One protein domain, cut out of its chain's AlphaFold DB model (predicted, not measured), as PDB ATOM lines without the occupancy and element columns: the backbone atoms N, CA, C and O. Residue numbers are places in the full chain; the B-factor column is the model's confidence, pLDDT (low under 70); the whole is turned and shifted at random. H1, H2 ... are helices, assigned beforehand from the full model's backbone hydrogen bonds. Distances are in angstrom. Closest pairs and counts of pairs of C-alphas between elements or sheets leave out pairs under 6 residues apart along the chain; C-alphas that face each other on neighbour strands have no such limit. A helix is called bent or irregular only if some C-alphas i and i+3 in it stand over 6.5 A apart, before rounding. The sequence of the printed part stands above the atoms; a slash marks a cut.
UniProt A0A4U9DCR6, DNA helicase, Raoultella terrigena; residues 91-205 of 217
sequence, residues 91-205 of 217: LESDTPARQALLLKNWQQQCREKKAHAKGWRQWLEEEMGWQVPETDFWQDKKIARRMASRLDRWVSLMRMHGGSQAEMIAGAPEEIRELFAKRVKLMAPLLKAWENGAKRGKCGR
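This is residues 91 to 205 of the 217 residues of the protein "DNA helicase" of Raoultella terrigena (UniProt A0A4U9DCR6). Five helices pack mostly crossed: H1 crosses both H3 and the long, kinked H5, while H2 turns off at the end of H1. H3 and H5 pass each other near Val 155 and Leu 191 and then spread, with short H4 between their spread ends, folded against the first part of H5 as a hairpin. The 115 printed residues hold five named helices, H1 to H5 in chain order, and no named strand; the class is all helix. The whole is compact, with a radius of gyration of the C-alphas of 14.5 A and spans of 43 by 35 by 21 A.

H1, residues 95 to 112, begins at C-alpha 95 (74.860, 132.973, 84.891) and is 25.8 A long. H2 is residues 114 to 126, 18.0 A. H3, residues 141 to 161, is 30.8 A long. H4 is residues 165 to 170. H5, residues 174 to 203, is 41.1 A long and ends at C-alpha 203 (58.215, 126.769, 76.249); it is irregular, C-alphas 175 and 178 being 7.7 A apart, and has a kink of 48 degrees near residue 185.

H1 touches H2 only at the corner, closest at the C-alphas of Cys 110 and Ala 117, 4.2 A. H1 touches H3 with residues 98 to 103 alone, closest at C-alphas 99 and 148, 5.1 A; at 72 degrees they are only just about perpendicular. H1 touches H5 at a steep tilt of 63 degrees, opposite ways, with C-alphas 102 and 190 closest, 6.3 A. H4 and H5 are a hairpin at a shallow tilt of 24 degrees, with C-alphas 169 and 181 closest, 5.8 A. Every O i to N i+4 pair is within hydrogen-bond range in H1, H2 and H4, against 16 of 17 in H3 and 22 of 26 in H5.

The farthest C-alphas, of Glu 175 and Arg 205, are 46.9 A apart. The printed part has no cut; residues 127 to 140 form the long link. The model's pLDDT is under 70 at residues 91 to 93, 160 to 163 and 198 to 205.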
ATOM      1  N   LEU A  91      68.645 130.191  80.979       62.56
ATOM      2  CA  LEU A  91      69.286 129.824  82.245       62.56
ATOM      3  C   LEU A  91      70.558 128.978  82.075       62.56
ATOM      4  O   LEU A  91      71.332 128.868  83.019       62.56
ATOM      5  N   GLU A  92      70.787 128.372  80.913       63.94
ATOM      6  CA  GLU A  92      72.028 127.652  80.612       63.94
ATOM      7  C   GLU A  92      73.171 128.605  80.273       63.94
ATOM      8  O   GLU A  92      74.304 128.387  80.689       63.94
ATOM      9  N   SER A  93      72.865 129.694  79.568       66.56
ATOM     10  CA  SER A  93      73.852 130.663  79.090       66.56
ATOM     11  C   SER A  93      73.988 131.907  79.973       66.56
ATOM     12  O   SER A  93      75.012 132.579  79.910       66.56
ATOM     13  N   ASP A  94      72.978 132.231  80.783       80.00
ATOM     14  CA  ASP A  94      72.923 133.431  81.622       80.00
ATOM     15  C   ASP A  94      73.165 133.079  83.098       80.00
ATOM     16  O   ASP A  94      72.272 132.648  83.839       80.00
ATOM     17  N   THR A  95      74.420 133.239  83.517       83.12
ATOM     18  CA  THR A  95      74.860 132.973  84.891       83.12
ATOM     19  C   THR A  95      74.183 133.897  85.916       83.12
ATOM     20  O   THR A  95      73.666 133.365  86.903       83.12
ATOM     21  N   PRO A  96      74.110 135.231  85.718       85.31
ATOM     22  CA  PRO A  96      73.337 136.113  86.597       85.31
ATOM     23  C   PRO A  96      71.876 135.681  86.789       85.31
ATOM     24  O   PRO A  96      71.411 135.588  87.929       85.31
ATOM     25  N   ALA A  97      71.160 135.356  85.709       84.44
ATOM     26  CA  ALA A  97      69.763 134.928  85.790       84.44
ATOM     27  C   ALA A  97      69.608 133.601  86.549       84.44
ATOM     28  O   ALA A  97      68.709 133.453  87.385       84.44
ATOM     29  N   ARG A  98      70.511 132.642  86.312       87.75
ATOM     30  CA  ARG A  98      70.525 131.357  87.027       87.75
ATOM     31  C   ARG A  98      70.793 131.540  88.519       87.75
ATOM     32  O   ARG A  98      70.070 130.977  89.340       87.75
ATOM     33  N   GLN A  99      71.770 132.370  88.876       91.25
ATOM     34  CA  GLN A  99      72.086 132.697  90.266       91.25
ATOM     35  C   GLN A  99      70.915 133.380  90.979       91.25
ATOM     36  O   GLN A  99      70.589 133.000  92.105       91.25
ATOM     37  N   ALA A 100      70.235 134.324  90.322       90.25
ATOM     38  CA  ALA A 100      69.053 134.984  90.872       90.25
ATOM     39  C   ALA A 100      67.902 133.995  91.127       90.25
ATOM     40  O   ALA A 100      67.272 134.032  92.188       90.25
ATOM     41  N   LEU A 101      67.656 133.065  90.195       90.50
ATOM     42  CA  LEU A 101      66.642 132.021  90.354       90.50
ATOM     43  C   LEU A 101      66.957 131.100  91.537       90.50
ATOM     44  O   LEU A 101      66.077 130.835  92.360       90.50
ATOM     45  N   LEU A 102      68.199 130.620  91.638       91.69
ATOM     46  CA  LEU A 102      68.625 129.739  92.728       91.69
ATOM     47  C   LEU A 102      68.533 130.447  94.081       91.69
ATOM     48  O   LEU A 102      68.000 129.877  95.033       91.69
ATOM     49  N   LEU A 103      68.976 131.704  94.145       93.56
ATOM     50  CA  LEU A 103      68.922 132.505  95.361       93.56
ATOM     51  C   LEU A 103      67.481 132.732  95.829       93.56
ATOM     52  O   LEU A 103      67.184 132.525  97.003       93.56
ATOM     53  N   LYS A 104      66.571 133.085  94.912       93.50
ATOM     54  CA  LYS A 104      65.146 133.271  95.223       93.50
ATOM     55  C   LYS A 104      64.529 132.005  95.821       93.50
ATOM     56  O   LYS A 104      63.849 132.077  96.841       93.50
ATOM     57  N   ASN A 105      64.785 130.847  95.210       93.12
ATOM     58  CA  ASN A 105      64.254 129.573  95.702       93.12
ATOM     59  C   ASN A 105      64.865 129.179  97.052       93.12
ATOM     60  O   ASN A 105      64.165 128.658  97.916       93.12
ATOM     61  N   TRP A 106      66.154 129.451  97.263       94.75
ATOM     62  CA  TRP A 106      66.812 129.203  98.543       94.75
ATOM     63  C   TRP A 106      66.218 130.054  99.673       94.75
ATOM     64  O   TRP A 106      65.872 129.523 100.729       94.75
ATOM     65  N   GLN A 107      66.012 131.351  99.428       94.69
ATOM     66  CA  GLN A 107      65.353 132.248 100.380       94.69
ATOM     67  C   GLN A 107      63.922 131.797 100.682       94.69
ATOM     68  O   GLN A 107      63.512 131.786 101.840       94.69
ATOM     69  N   GLN A 108      63.174 131.387  99.656       93.56
ATOM     70  CA  GLN A 108      61.820 130.868  99.815       93.56
ATOM     71  C   GLN A 108      61.793 129.610 100.698       93.56
ATOM     72  O   GLN A 108      61.012 129.559 101.643       93.56
ATOM     73  N   GLN A 109      62.693 128.647 100.477       92.81
ATOM     74  CA  GLN A 109      62.785 127.455 101.327       92.81
ATOM     75  C   GLN A 109      63.069 127.785 102.793       92.81
ATOM     76  O   GLN A 109      62.462 127.188 103.682       92.81
ATOM     77  N   CYS A 110      63.996 128.715 103.043       92.94
ATOM     78  CA  CYS A 110      64.328 129.126 104.403       92.94
ATOM     79  C   CYS A 110      63.132 129.807 105.090       92.94
ATOM     80  O   CYS A 110      62.884 129.559 106.265       92.94
ATOM     81  N   ARG A 111      62.352 130.603 104.346       92.62
ATOM     82  CA  ARG A 111      61.141 131.263 104.859       92.62
ATOM     83  C   ARG A 111      60.000 130.287 105.147       92.62
ATOM     84  O   ARG A 111      59.338 130.413 106.170       92.62
ATOM     85  N   GLU A 112      59.755 129.328 104.257       91.31
ATOM     86  CA  GLU A 112      58.576 128.451 104.331       91.31
ATOM     87  C   GLU A 112      58.726 127.310 105.342       91.31
ATOM     88  O   GLU A 112      57.736 126.853 105.913       91.31
ATOM     89  N   LYS A 113      59.949 126.810 105.561       89.62
ATOM     90  CA  LYS A 113      60.187 125.635 106.410       89.62
ATOM     91  C   LYS A 113      61.343 125.874 107.374       89.62
ATOM     92  O   LYS A 113      62.507 125.823 106.981       89.62
ATOM     93  N   LYS A 114      61.036 125.973 108.675       88.88
ATOM     94  CA  LYS A 114      62.051 126.081 109.746       88.88
ATOM     95  C   LYS A 114      63.098 124.960 109.690       88.88
ATOM     96  O   LYS A 114      64.276 125.216 109.915       88.88
ATOM     97  N   ALA A 115      62.696 123.738 109.331       89.19
ATOM     98  CA  ALA A 115      63.619 122.616 109.150       89.19
ATOM     99  C   ALA A 115      64.641 122.859 108.022       89.19
ATOM    100  O   ALA A 115      65.812 122.519 108.176       89.19
ATOM    101  N   HIS A 116      64.226 123.489 106.915       90.19
ATOM    102  CA  HIS A 116      65.140 123.856 105.833       90.19
ATOM    103  C   HIS A 116      66.074 124.980 106.280       90.19
ATOM    104  O   HIS A 116      67.276 124.859 106.081       90.19
ATOM    105  N   ALA A 117      65.555 126.033 106.923       91.81
ATOM    106  CA  ALA A 117      66.391 127.108 107.463       91.81
ATOM    107  C   ALA A 117      67.462 126.571 108.425       91.81
ATOM    108  O   ALA A 117      68.635 126.907 108.286       91.81
ATOM    109  N   LYS A 118      67.078 125.668 109.337       92.19
ATOM    110  CA  LYS A 118      68.010 125.002 110.256       92.19
ATOM    111  C   LYS A 118      69.058 124.177 109.506       92.19
ATOM    112  O   LYS A 118      70.240 124.321 109.790       92.19
ATOM    113  N   GLY A 119      68.647 123.359 108.533       91.31
ATOM    114  CA  GLY A 119      69.575 122.554 107.732       91.31
ATOM    115  C   GLY A 119      70.556 123.400 106.912       91.31
ATOM    116  O   GLY A 119      71.744 123.095 106.863       91.31
ATOM    117  N   TRP A 120      70.084 124.499 106.316       93.00
ATOM    118  CA  TRP A 120      70.928 125.448 105.585       93.00
ATOM    119  C   TRP A 120      71.907 126.172 106.500       93.00
ATOM    120  O   TRP A 120      73.069 126.320 106.131       93.00
ATOM    121  N   ARG A 121      71.462 126.595 107.684       93.12
ATOM    122  CA  ARG A 121      72.334 127.207 108.686       93.12
ATOM    123  C   ARG A 121      73.421 126.233 109.127       93.12
ATOM    124  O   ARG A 121      74.589 126.571 109.012       93.12
ATOM    125  N   GLN A 122      73.036 125.027 109.546       91.12
ATOM    126  CA  GLN A 122      73.974 123.992 109.974       91.12
ATOM    127  C   GLN A 122      75.031 123.735 108.895       91.12
ATOM    128  O   GLN A 122      76.224 123.742 109.173       91.12
ATOM    129  N   TRP A 123      74.605 123.612 107.634       90.19
ATOM    130  CA  TRP A 123      75.541 123.435 106.529       90.19
ATOM    131  C   TRP A 123      76.488 124.635 106.347       90.19
ATOM    132  O   TRP A 123      77.683 124.460 106.114       90.19
ATOM    133  N   LEU A 124      75.972 125.861 106.460       91.12
ATOM    134  CA  LEU A 124      76.769 127.086 106.371       91.12
ATOM    135  C   LEU A 124      77.735 127.289 107.550       91.12
ATOM    136  O   LEU A 124      78.723 128.007 107.409       91.12
ATOM    137  N   GLU A 125      77.477 126.688 108.700       91.75
ATOM    138  CA  GLU A 125      78.365 126.774 109.859       91.75
ATOM    139  C   GLU A 125      79.420 125.664 109.812       91.75
ATOM    140  O   GLU A 125      80.613 125.956 109.820       91.75
ATOM    141  N   GLU A 126      78.997 124.407 109.668       87.44
ATOM    142  CA  GLU A 126      79.862 123.231 109.829       87.44
ATOM    143  C   GLU A 126      80.847 123.035 108.671       87.44
ATOM    144  O   GLU A 126      82.036 122.831 108.883       87.44
ATOM    145  N   GLU A 127      80.377 123.122 107.428       79.00
ATOM    146  CA  GLU A 127      81.231 122.871 106.254       79.00
ATOM    147  C   GLU A 127      81.963 124.109 105.782       79.00
ATOM    148  O   GLU A 127      82.984 124.066 105.095       79.00
ATOM    149  N   MET A 128      81.334 125.235 106.059       81.25
ATOM    150  CA  MET A 128      81.671 126.490 105.443       81.25
ATOM    151  C   MET A 128      82.425 127.395 106.401       81.25
ATOM    152  O   MET A 128      83.099 128.314 105.927       81.25
ATOM    153  N   GLY A 129      82.329 127.134 107.708       87.00
ATOM    154  CA  GLY A 129      82.920 127.961 108.750       87.00
ATOM    155  C   GLY A 129      82.375 129.385 108.724       87.00
ATOM    156  O   GLY A 129      83.112 130.325 109.017       87.00
ATOM    157  N   TRP A 130      81.135 129.599 108.262       90.31
ATOM    158  CA  TRP A 130      80.564 130.945 108.214       90.31
ATOM    159  C   TRP A 130      79.933 131.286 109.552       90.31
ATOM    160  O   TRP A 130      79.271 130.466 110.174       90.31
ATOM    161  N   GLN A 131      80.077 132.546 109.947       89.50
ATOM    162  CA  GLN A 131      79.264 133.117 111.007       89.50
ATOM    163  C   GLN A 131      77.889 133.443 110.427       89.50
ATOM    164  O   GLN A 131      77.767 134.294 109.540       89.50
ATOM    165  N   VAL A 132      76.867 132.726 110.890       90.25
ATOM    166  CA  VAL A 132      75.496 132.842 110.391       90.25
ATOM    167  C   VAL A 132      74.600 133.392 111.508       90.25
ATOM    168  O   VAL A 132      74.571 132.821 112.599       90.25
ATOM    169  N   PRO A 133      73.845 134.481 111.278       91.06
ATOM    170  CA  PRO A 133      72.852 134.970 112.236       91.06
ATOM    171  C   PRO A 133      71.785 133.918 112.576       91.06
ATOM    172  O   PRO A 133      71.426 133.092 111.733       91.06
ATOM    173  N   GLU A 134      71.271 133.927 113.811       82.12
ATOM    174  CA  GLU A 134      70.236 132.972 114.266       82.12
ATOM    175  C   GLU A 134      68.928 133.106 113.503       82.12
ATOM    176  O   GLU A 134      68.304 132.109 113.134       82.12
ATOM    177  N   THR A 135      68.552 134.341 113.198       86.44
ATOM    178  CA  THR A 135      67.298 134.667 112.534       86.44
ATOM    179  C   THR A 135      67.564 135.278 111.169       86.44
ATOM    180  O   THR A 135      68.504 136.052 110.997       86.44
ATOM    181  N   ASP A 136      66.721 134.938 110.194       90.38
ATOM    182  CA  ASP A 136      66.657 135.602 108.886       90.38
ATOM    183  C   ASP A 136      67.986 135.724 108.120       90.38
ATOM    184  O   ASP A 136      68.127 136.567 107.235       90.38
ATOM    185  N   PHE A 137      68.958 134.843 108.376       93.31
ATOM    186  CA  PHE A 137      70.274 134.883 107.724       93.31
ATOM    187  C   PHE A 137      70.209 134.795 106.191       93.31
ATOM    188  O   PHE A 137      71.119 135.240 105.495       93.31
ATOM    189  N   TRP A 138      69.124 134.246 105.638       93.44
ATOM    190  CA  TRP A 138      68.865 134.208 104.196       93.44
ATOM    191  C   TRP A 138      68.599 135.590 103.577       93.44
ATOM    192  O   TRP A 138      68.620 135.730 102.349       93.44
ATOM    193  N   GLN A 139      68.346 136.609 104.399       92.88
ATOM    194  CA  GLN A 139      68.177 138.002 103.985       92.88
ATOM    195  C   GLN A 139      69.494 138.795 104.016       92.88
ATOM    196  O   GLN A 139      69.574 139.868 103.415       92.88
ATOM    197  N   ASP A 140      70.539 138.272 104.664       94.19
ATOM    198  CA  ASP A 140      71.843 138.928 104.719       94.19
ATOM    199  C   ASP A 140      72.469 139.003 103.316       94.19
ATOM    200  O   ASP A 140      72.668 137.992 102.635       94.19
ATOM    201  N   LYS A 141      72.813 140.219 102.869       91.25
ATOM    202  CA  LYS A 141      73.337 140.462 101.513       91.25
ATOM    203  C   LYS A 141      74.679 139.767 101.257       91.25
ATOM    204  O   LYS A 141      74.926 139.330 100.130       91.25
ATOM    205  N   LYS A 142      75.555 139.666 102.265       91.06
ATOM    206  CA  LYS A 142      76.866 139.009 102.133       91.06
ATOM    207  C   LYS A 142      76.682 137.499 102.009       91.06
ATOM    208  O   LYS A 142      77.267 136.898 101.105       91.06
ATOM    209  N   ILE A 143      75.840 136.901 102.853       92.62
ATOM    210  CA  ILE A 143      75.513 135.470 102.791       92.62
ATOM    211  C   ILE A 143      74.827 135.154 101.461       92.62
ATOM    212  O   ILE A 143      75.277 134.257 100.751       92.62
ATOM    213  N   ALA A 144      73.817 135.933 101.067       92.19
ATOM    214  CA  ALA A 144      73.081 135.754  99.820       92.19
ATOM    215  C   ALA A 144      73.999 135.790  98.586       92.19
ATOM    216  O   ALA A 144      73.950 134.890  97.744       92.19
ATOM    217  N   ARG A 145      74.900 136.779  98.494       90.31
ATOM    218  CA  ARG A 145      75.837 136.895  97.366       90.31
ATOM    219  C   ARG A 145      76.773 135.689  97.270       90.31
ATOM    220  O   ARG A 145      76.983 135.152  96.183       90.31
ATOM    221  N   ARG A 146      77.331 135.244  98.399       92.12
ATOM    222  CA  ARG A 146      78.219 134.070  98.431       92.12
ATOM    223  C   ARG A 146      77.448 132.790  98.108       92.12
ATOM    224  O   ARG A 146      77.937 131.974  97.324       92.12
ATOM    225  N   MET A 147      76.246 132.650  98.665       92.06
ATOM    226  CA  MET A 147      75.360 131.508  98.464       92.06
ATOM    227  C   MET A 147      74.991 131.338  96.990       92.06
ATOM    228  O   MET A 147      75.156 130.246  96.456       92.06
ATOM    229  N   ALA A 148      74.601 132.411  96.295       90.50
ATOM    230  CA  ALA A 148      74.218 132.355  94.883       90.50
ATOM    231  C   ALA A 148      75.301 131.697  94.001       90.50
ATOM    232  O   ALA A 148      75.020 130.749  93.270       90.50
ATOM    233  N   SER A 149      76.562 132.123  94.151       88.44
ATOM    234  CA  SER A 149      77.698 131.547  93.409       88.44
ATOM    235  C   SER A 149      77.993 130.081  93.760       88.44
ATOM    236  O   SER A 149      78.569 129.342  92.960       88.44
ATOM    237  N   ARG A 150      77.660 129.652  94.984       90.69
ATOM    238  CA  ARG A 150      77.893 128.279  95.444       90.69
ATOM    239  C   ARG A 150      76.795 127.340  94.991       90.69
ATOM    240  O   ARG A 150      77.116 126.262  94.504       90.69
ATOM    241  N   LEU A 151      75.537 127.756  95.108       90.38
ATOM    242  CA  LEU A 151      74.401 127.004  94.579       90.38
ATOM    243  C   LEU A 151      74.583 126.743  93.083       90.38
ATOM    244  O   LEU A 151      74.372 125.625  92.630       90.38
ATOM    245  N   ASP A 152      75.051 127.748  92.345       86.75
ATOM    246  CA  ASP A 152      75.333 127.639  90.915       86.75
ATOM    247  C   ASP A 152      76.407 126.584  90.590       86.75
ATOM    248  O   ASP A 152      76.203 125.706  89.746       86.75
ATOM    249  N   ARG A 153      77.527 126.601  91.326       85.00
ATOM    250  CA  ARG A 153      78.595 125.593  91.197       85.00
ATOM    251  C   ARG A 153      78.105 124.189  91.527       85.00
ATOM    252  O   ARG A 153      78.391 123.254  90.789       85.00
ATOM    253  N   TRP A 154      77.340 124.043  92.601       83.69
ATOM    254  CA  TRP A 154      76.787 122.753  93.005       83.69
ATOM    255  C   TRP A 154      75.796 122.187  91.995       83.69
ATOM    256  O   TRP A 154      75.884 121.015  91.644       83.69
ATOM    257  N   VAL A 155      74.870 123.013  91.502       83.19
ATOM    258  CA  VAL A 155      73.943 122.603  90.443       83.19
ATOM    259  C   VAL A 155      74.724 122.186  89.202       83.19
ATOM    260  O   VAL A 155      74.417 121.154  88.620       83.19
ATOM    261  N   SER A 156      75.779 122.916  88.839       80.31
ATOM    262  CA  SER A 156      76.660 122.540  87.724       80.31
ATOM    263  C   SER A 156      77.337 121.180  87.939       80.31
ATOM    264  O   SER A 156      77.315 120.352  87.038       80.31
ATOM    265  N   LEU A 157      77.867 120.906  89.136       77.19
ATOM    266  CA  LEU A 157      78.477 119.611  89.471       77.19
ATOM    267  C   LEU A 157      77.471 118.456  89.385       77.19
ATOM    268  O   LEU A 157      77.744 117.459  88.723       77.19
ATOM    269  N   MET A 158      76.285 118.612  89.984       77.56
ATOM    270  CA  MET A 158      75.233 117.585  89.924       77.56
ATOM    271  C   MET A 158      74.797 117.297  88.484       77.56
ATOM    272  O   MET A 158      74.530 116.156  88.125       77.56
ATOM    273  N   ARG A 159      74.767 118.323  87.630       75.06
ATOM    274  CA  ARG A 159      74.440 118.164  86.210       75.06
ATOM    275  C   ARG A 159      75.513 117.422  85.418       75.06
ATOM    276  O   ARG A 159      75.165 116.748  84.455       75.06
ATOM    277  N   MET A 160      76.788 117.573  85.781       68.50
ATOM    278  CA  MET A 160      77.901 116.921  85.082       68.50
ATOM    279  C   MET A 160      78.011 115.433  85.407       68.50
ATOM    280  O   MET A 160      78.382 114.660  84.531       68.50
ATOM    281  N   HIS A 161      77.670 115.023  86.631       66.19
ATOM    282  CA  HIS A 161      77.705 113.608  87.010       66.19
ATOM    283  C   HIS A 161      76.598 112.771  86.349       66.19
ATOM    284  O   HIS A 161      76.791 111.574  86.154       66.19
ATOM    285  N   GLY A 162      75.478 113.388  85.948       58.22
ATOM    286  CA  GLY A 162      74.326 112.666  85.398       58.22
ATOM    287  C   GLY A 162      73.682 111.709  86.417       58.22
ATOM    288  O   GLY A 162      74.157 111.555  87.539       58.22
ATOM    289  N   GLY A 163      72.569 111.077  86.041       65.44
ATOM    290  CA  GLY A 163      71.886 110.093  86.893       65.44
ATOM    291  C   GLY A 163      70.954 110.676  87.964       65.44
ATOM    292  O   GLY A 163      70.727 111.882  88.077       65.44
ATOM    293  N   SER A 164      70.337 109.778  88.721       79.44
ATOM    294  CA  SER A 164      69.411 110.066  89.812       79.44
ATOM    295  C   SER A 164      70.144 110.479  91.093       79.44
ATOM    296  O   SER A 164      71.304 110.143  91.330       79.44
ATOM    297  N   GLN A 165      69.436 111.173  91.990       82.19
ATOM    298  CA  GLN A 165      69.975 111.520  93.312       82.19
ATOM    299  C   GLN A 165      70.406 110.287  94.116       82.19
ATOM    300  O   GLN A 165      71.367 110.367  94.874       82.19
ATOM    301  N   ALA A 166      69.715 109.158  93.941       84.06
ATOM    302  CA  ALA A 166      70.045 107.905  94.610       84.06
ATOM    303  C   ALA A 166      71.386 107.337  94.120       84.06
ATOM    304  O   ALA A 166      72.209 106.949  94.942       84.06
ATOM    305  N   GLU A 167      71.631 107.356  92.807       82.06
ATOM    306  CA  GLU A 167      72.894 106.896  92.214       82.06
ATOM    307  C   GLU A 167      74.073 107.769  92.654       82.06
ATOM    308  O   GLU A 167      75.106 107.239  93.059       82.06
ATOM    309  N   MET A 168      73.900 109.098  92.680       82.88
ATOM    310  CA  MET A 168      74.933 110.000  93.206       82.88
ATOM    311  C   MET A 168      75.272 109.695  94.670       82.88
ATOM    312  O   MET A 168      76.440 109.707  95.044       82.88
ATOM    313  N   ILE A 169      74.261 109.439  95.510       85.56
ATOM    314  CA  ILE A 169      74.477 109.109  96.926       85.56
ATOM    315  C   ILE A 169      75.168 107.749  97.067       85.56
ATOM    316  O   ILE A 169      76.075 107.619  97.882       85.56
ATOM    317  N   ALA A 170      74.776 106.752  96.272       86.31
ATOM    318  CA  ALA A 170      75.386 105.426  96.297       86.31
ATOM    319  C   ALA A 170      76.873 105.459  95.901       86.31
ATOM    320  O   ALA A 170      77.673 104.732  96.482       86.31
ATOM    321  N   GLY A 171      77.247 106.340  94.966       83.94
ATOM    322  CA  GLY A 171      78.632 106.533  94.532       83.94
ATOM    323  C   GLY A 171      79.520 107.319  95.505       83.94
ATOM    324  O   GLY A 171      80.717 107.445  95.252       83.94
ATOM    325  N   ALA A 172      78.974 107.866  96.595       85.81
ATOM    326  CA  ALA A 172      79.765 108.597  97.582       85.81
ATOM    327  C   ALA A 172      80.562 107.639  98.501       85.81
ATOM    328  O   ALA A 172      80.031 106.582  98.879       85.81
ATOM    329  N   PRO A 173      81.794 108.020  98.913       90.50
ATOM    330  CA  PRO A 173      82.565 107.295  99.925       90.50
ATOM    331  C   PRO A 173      81.743 107.064 101.195       90.50
ATOM    332  O   PRO A 173      80.942 107.918 101.590       90.50
ATOM    333  N   GLU A 174      81.919 105.899 101.814       91.31
ATOM    334  CA  GLU A 174      81.084 105.424 102.921       91.31
ATOM    335  C   GLU A 174      81.104 106.376 104.117       91.31
ATOM    336  O   GLU A 174      80.059 106.677 104.692       91.31
ATOM    337  N   GLU A 175      82.269 106.954 104.393       91.25
ATOM    338  CA  GLU A 175      82.530 107.855 105.512       91.25
ATOM    339  C   GLU A 175      81.712 109.150 105.420       91.25
ATOM    340  O   GLU A 175      81.363 109.748 106.437       91.25
ATOM    341  N   ILE A 176      81.385 109.591 104.200       87.88
ATOM    342  CA  ILE A 176      80.654 110.842 103.957       87.88
ATOM    343  C   ILE A 176      79.254 110.622 103.384       87.88
ATOM    344  O   ILE A 176      78.525 111.594 103.174       87.88
ATOM    345  N   ARG A 177      78.847 109.372 103.134       89.56
ATOM    346  CA  ARG A 177      77.615 109.041 102.405       89.56
ATOM    347  C   ARG A 177      76.364 109.602 103.072       89.56
ATOM    348  O   ARG A 177      75.526 110.206 102.402       89.56
ATOM    349  N   GLU A 178      76.245 109.468 104.393       88.69
ATOM    350  CA  GLU A 178      75.099 110.006 105.139       88.69
ATOM    351  C   GLU A 178      75.026 111.533 105.075       88.69
ATOM    352  O   GLU A 178      73.961 112.127 104.861       88.69
ATOM    353  N   LEU A 179      76.175 112.179 105.257       85.94
ATOM    354  CA  LEU A 179      76.301 113.627 105.246       85.94
ATOM    355  C   LEU A 179      76.014 114.186 103.847       85.94
ATOM    356  O   LEU A 179      75.270 115.160 103.699       85.94
ATOM    357  N   PHE A 180      76.529 113.526 102.813       86.50
ATOM    358  CA  PHE A 180      76.246 113.830 101.418       86.50
ATOM    359  C   PHE A 180      74.757 113.650 101.093       86.50
ATOM    360  O   PHE A 180      74.149 114.543 100.503       86.50
ATOM    361  N   ALA A 181      74.121 112.574 101.567       88.44
ATOM    362  CA  ALA A 181      72.689 112.343 101.378       88.44
ATOM    363  C   ALA A 181      71.823 113.462 101.978       88.44
ATOM    364  O   ALA A 181      70.868 113.918 101.341       88.44
ATOM    365  N   LYS A 182      72.161 113.950 103.181       87.56
ATOM    366  CA  LYS A 182      71.478 115.102 103.803       87.56
ATOM    367  C   LYS A 182      71.590 116.360 102.929       87.56
ATOM    368  O   LYS A 182      70.592 117.056 102.740       87.56
ATOM    369  N   ARG A 183      72.763 116.616 102.333       85.62
ATOM    370  CA  ARG A 183      72.991 117.766 101.433       85.62
ATOM    371  C   ARG A 183      72.209 117.649 100.139       85.62
ATOM    372  O   ARG A 183      71.505 118.585  99.771       85.62
ATOM    373  N   VAL A 184      72.279 116.494  99.478       86.75
ATOM    374  CA  VAL A 184      71.539 116.248  98.234       86.75
ATOM    375  C   VAL A 184      70.044 116.465  98.465       86.75
ATOM    376  O   VAL A 184      69.407 117.167  97.683       86.75
ATOM    377  N   LYS A 185      69.491 115.980  99.586       88.62
ATOM    378  CA  LYS A 185      68.087 116.225  99.964       88.62
ATOM    379  C   LYS A 185      67.768 117.709 100.161       88.62
ATOM    380  O   LYS A 185      66.713 118.160  99.718       88.62
ATOM    381  N   LEU A 186      68.665 118.474 100.785       88.38
ATOM    382  CA  LEU A 186      68.490 119.915 100.992       88.38
ATOM    383  C   LEU A 186      68.522 120.698  99.664       88.38
ATOM    384  O   LEU A 186      67.776 121.661  99.481       88.38
ATOM    385  N   MET A 187      69.345 120.258  98.709       86.88
ATOM    386  CA  MET A 187      69.494 120.891  97.394       86.88
ATOM    387  C   MET A 187      68.479 120.408  96.351       86.88
ATOM    388  O   MET A 187      68.210 121.126  95.386       86.88
ATOM    389  N   ALA A 188      67.876 119.233  96.543       85.69
ATOM    390  CA  ALA A 188      66.941 118.614  95.607       85.69
ATOM    391  C   ALA A 188      65.822 119.553  95.115       85.69
ATOM    392  O   ALA A 188      65.574 119.591  93.904       85.69
ATOM    393  N   PRO A 189      65.166 120.367  95.971       87.38
ATOM    394  CA  PRO A 189      64.120 121.258  95.489       87.38
ATOM    395  C   PRO A 189      64.675 122.434  94.668       87.38
ATOM    396  O   PRO A 189      63.978 122.923  93.782       87.38
ATOM    397  N   LEU A 190      65.928 122.860  94.898       87.06
ATOM    398  CA  LEU A 190      66.592 123.882  94.073       87.06
ATOM    399  C   LEU A 190      66.915 123.343  92.680       87.06
ATOM    400  O   LEU A 190      66.670 124.032  91.691       87.06
ATOM    401  N   LEU A 191      67.407 122.103  92.602       83.94
ATOM    402  CA  LEU A 191      67.657 121.431  91.328       83.94
ATOM    403  C   LEU A 191      66.356 121.303  90.524       83.94
ATOM    404  O   LEU A 191      66.306 121.708  89.366       83.94
ATOM    405  N   LYS A 192      65.267 120.861  91.166       85.69
ATOM    406  CA  LYS A 192      63.941 120.767  90.535       85.69
ATOM    407  C   LYS A 192      63.409 122.130  90.078       85.69
ATOM    408  O   LYS A 192      62.826 122.239  88.998       85.69
ATOM    409  N   ALA A 193      63.600 123.184  90.873       84.25
ATOM    410  CA  ALA A 193      63.215 124.543  90.494       84.25
ATOM    411  C   ALA A 193      64.002 125.040  89.272       84.25
ATOM    412  O   ALA A 193      63.416 125.630  88.360       84.25
ATOM    413  N   TRP A 194      65.304 124.752  89.223       82.31
ATOM    414  CA  TRP A 194      66.147 125.043  88.070       82.31
ATOM    415  C   TRP A 194      65.709 124.256  86.830       82.31
ATOM    416  O   TRP A 194      65.483 124.875  85.794       82.31
ATOM    417  N   GLU A 195      65.492 122.942  86.923       79.81
ATOM    418  CA  GLU A 195      65.016 122.114  85.803       79.81
ATOM    419  C   GLU A 195      63.683 122.624  85.243       79.81
ATOM    420  O   GLU A 195      63.481 122.686  84.028       79.81
ATOM    421  N   ASN A 196      62.766 123.029  86.126       81.38
ATOM    422  CA  ASN A 196      61.484 123.607  85.742       81.38
ATOM    423  C   ASN A 196      61.649 124.973  85.065       81.38
ATOM    424  O   ASN A 196      60.998 125.228  84.051       81.38
ATOM    425  N   GLY A 197      62.522 125.839  85.585       74.44
ATOM    426  CA  GLY A 197      62.877 127.102  84.937       74.44
ATOM    427  C   GLY A 197      63.507 126.872  83.563       74.44
ATOM    428  O   GLY A 197      63.122 127.512  82.583       74.44
ATOM    429  N   ALA A 198      64.408 125.892  83.467       66.25
ATOM    430  CA  ALA A 198      65.071 125.511  82.234       66.25
ATOM    431  C   ALA A 198      64.045 125.050  81.190       66.25
ATOM    432  O   ALA A 198      64.062 125.546  80.064       66.25
ATOM    433  N   LYS A 199      63.092 124.189  81.579       65.31
ATOM    434  CA  LYS A 199      61.969 123.727  80.741       65.31
ATOM    435  C   LYS A 199      61.017 124.861  80.334       65.31
ATOM    436  O   LYS A 199      60.618 124.915  79.175       65.31
ATOM    437  N   ARG A 200      60.685 125.795  81.234       57.06
ATOM    438  CA  ARG A 200      59.839 126.969  80.923       57.06
ATOM    439  C   ARG A 200      60.494 127.907  79.908       57.06
ATOM    440  O   ARG A 200      59.808 128.377  79.008       57.06
ATOM    441  N   GLY A 201      61.814 128.092  79.978       51.25
ATOM    442  CA  GLY A 201      62.579 128.816  78.954       51.25
ATOM    443  C   GLY A 201      62.533 128.162  77.564       51.25
ATOM    444  O   GLY A 201      62.666 128.865  76.568       51.25
ATOM    445  N   LYS A 202      62.273 126.845  77.486       44.38
ATOM    446  CA  LYS A 202      62.015 126.138  76.218       44.38
ATOM    447  C   LYS A 202      60.589 126.323  75.695       44.38
ATOM    448  O   LYS A 202      60.367 126.182  74.500       44.38
ATOM    449  N   CYS A 203      59.636 126.626  76.577       34.94
ATOM    450  CA  CYS A 203      58.215 126.769  76.249       34.94
ATOM    451  C   CYS A 203      57.810 128.232  75.960       34.94
ATOM    452  O   CYS A 203      56.876 128.486  75.212       34.94
ATOM    453  N   GLY A 204      58.542 129.214  76.500       35.69
ATOM    454  CA  GLY A 204      58.195 130.643  76.448       35.69
ATOM    455  C   GLY A 204      58.442 131.384  75.126       35.69
ATOM    456  O   GLY A 204      58.520 132.608  75.148       35.69
ATOM    457  N   ARG A 205      58.600 130.694  73.988       35.47
ATOM    458  CA  ARG A 205      58.721 131.340  72.662       35.47
ATOM    459  C   ARG A 205      57.806 130.723  71.599       35.47
ATOM    460  O   ARG A 205      58.112 130.739  70.414       35.47
TER     461      ARG A 205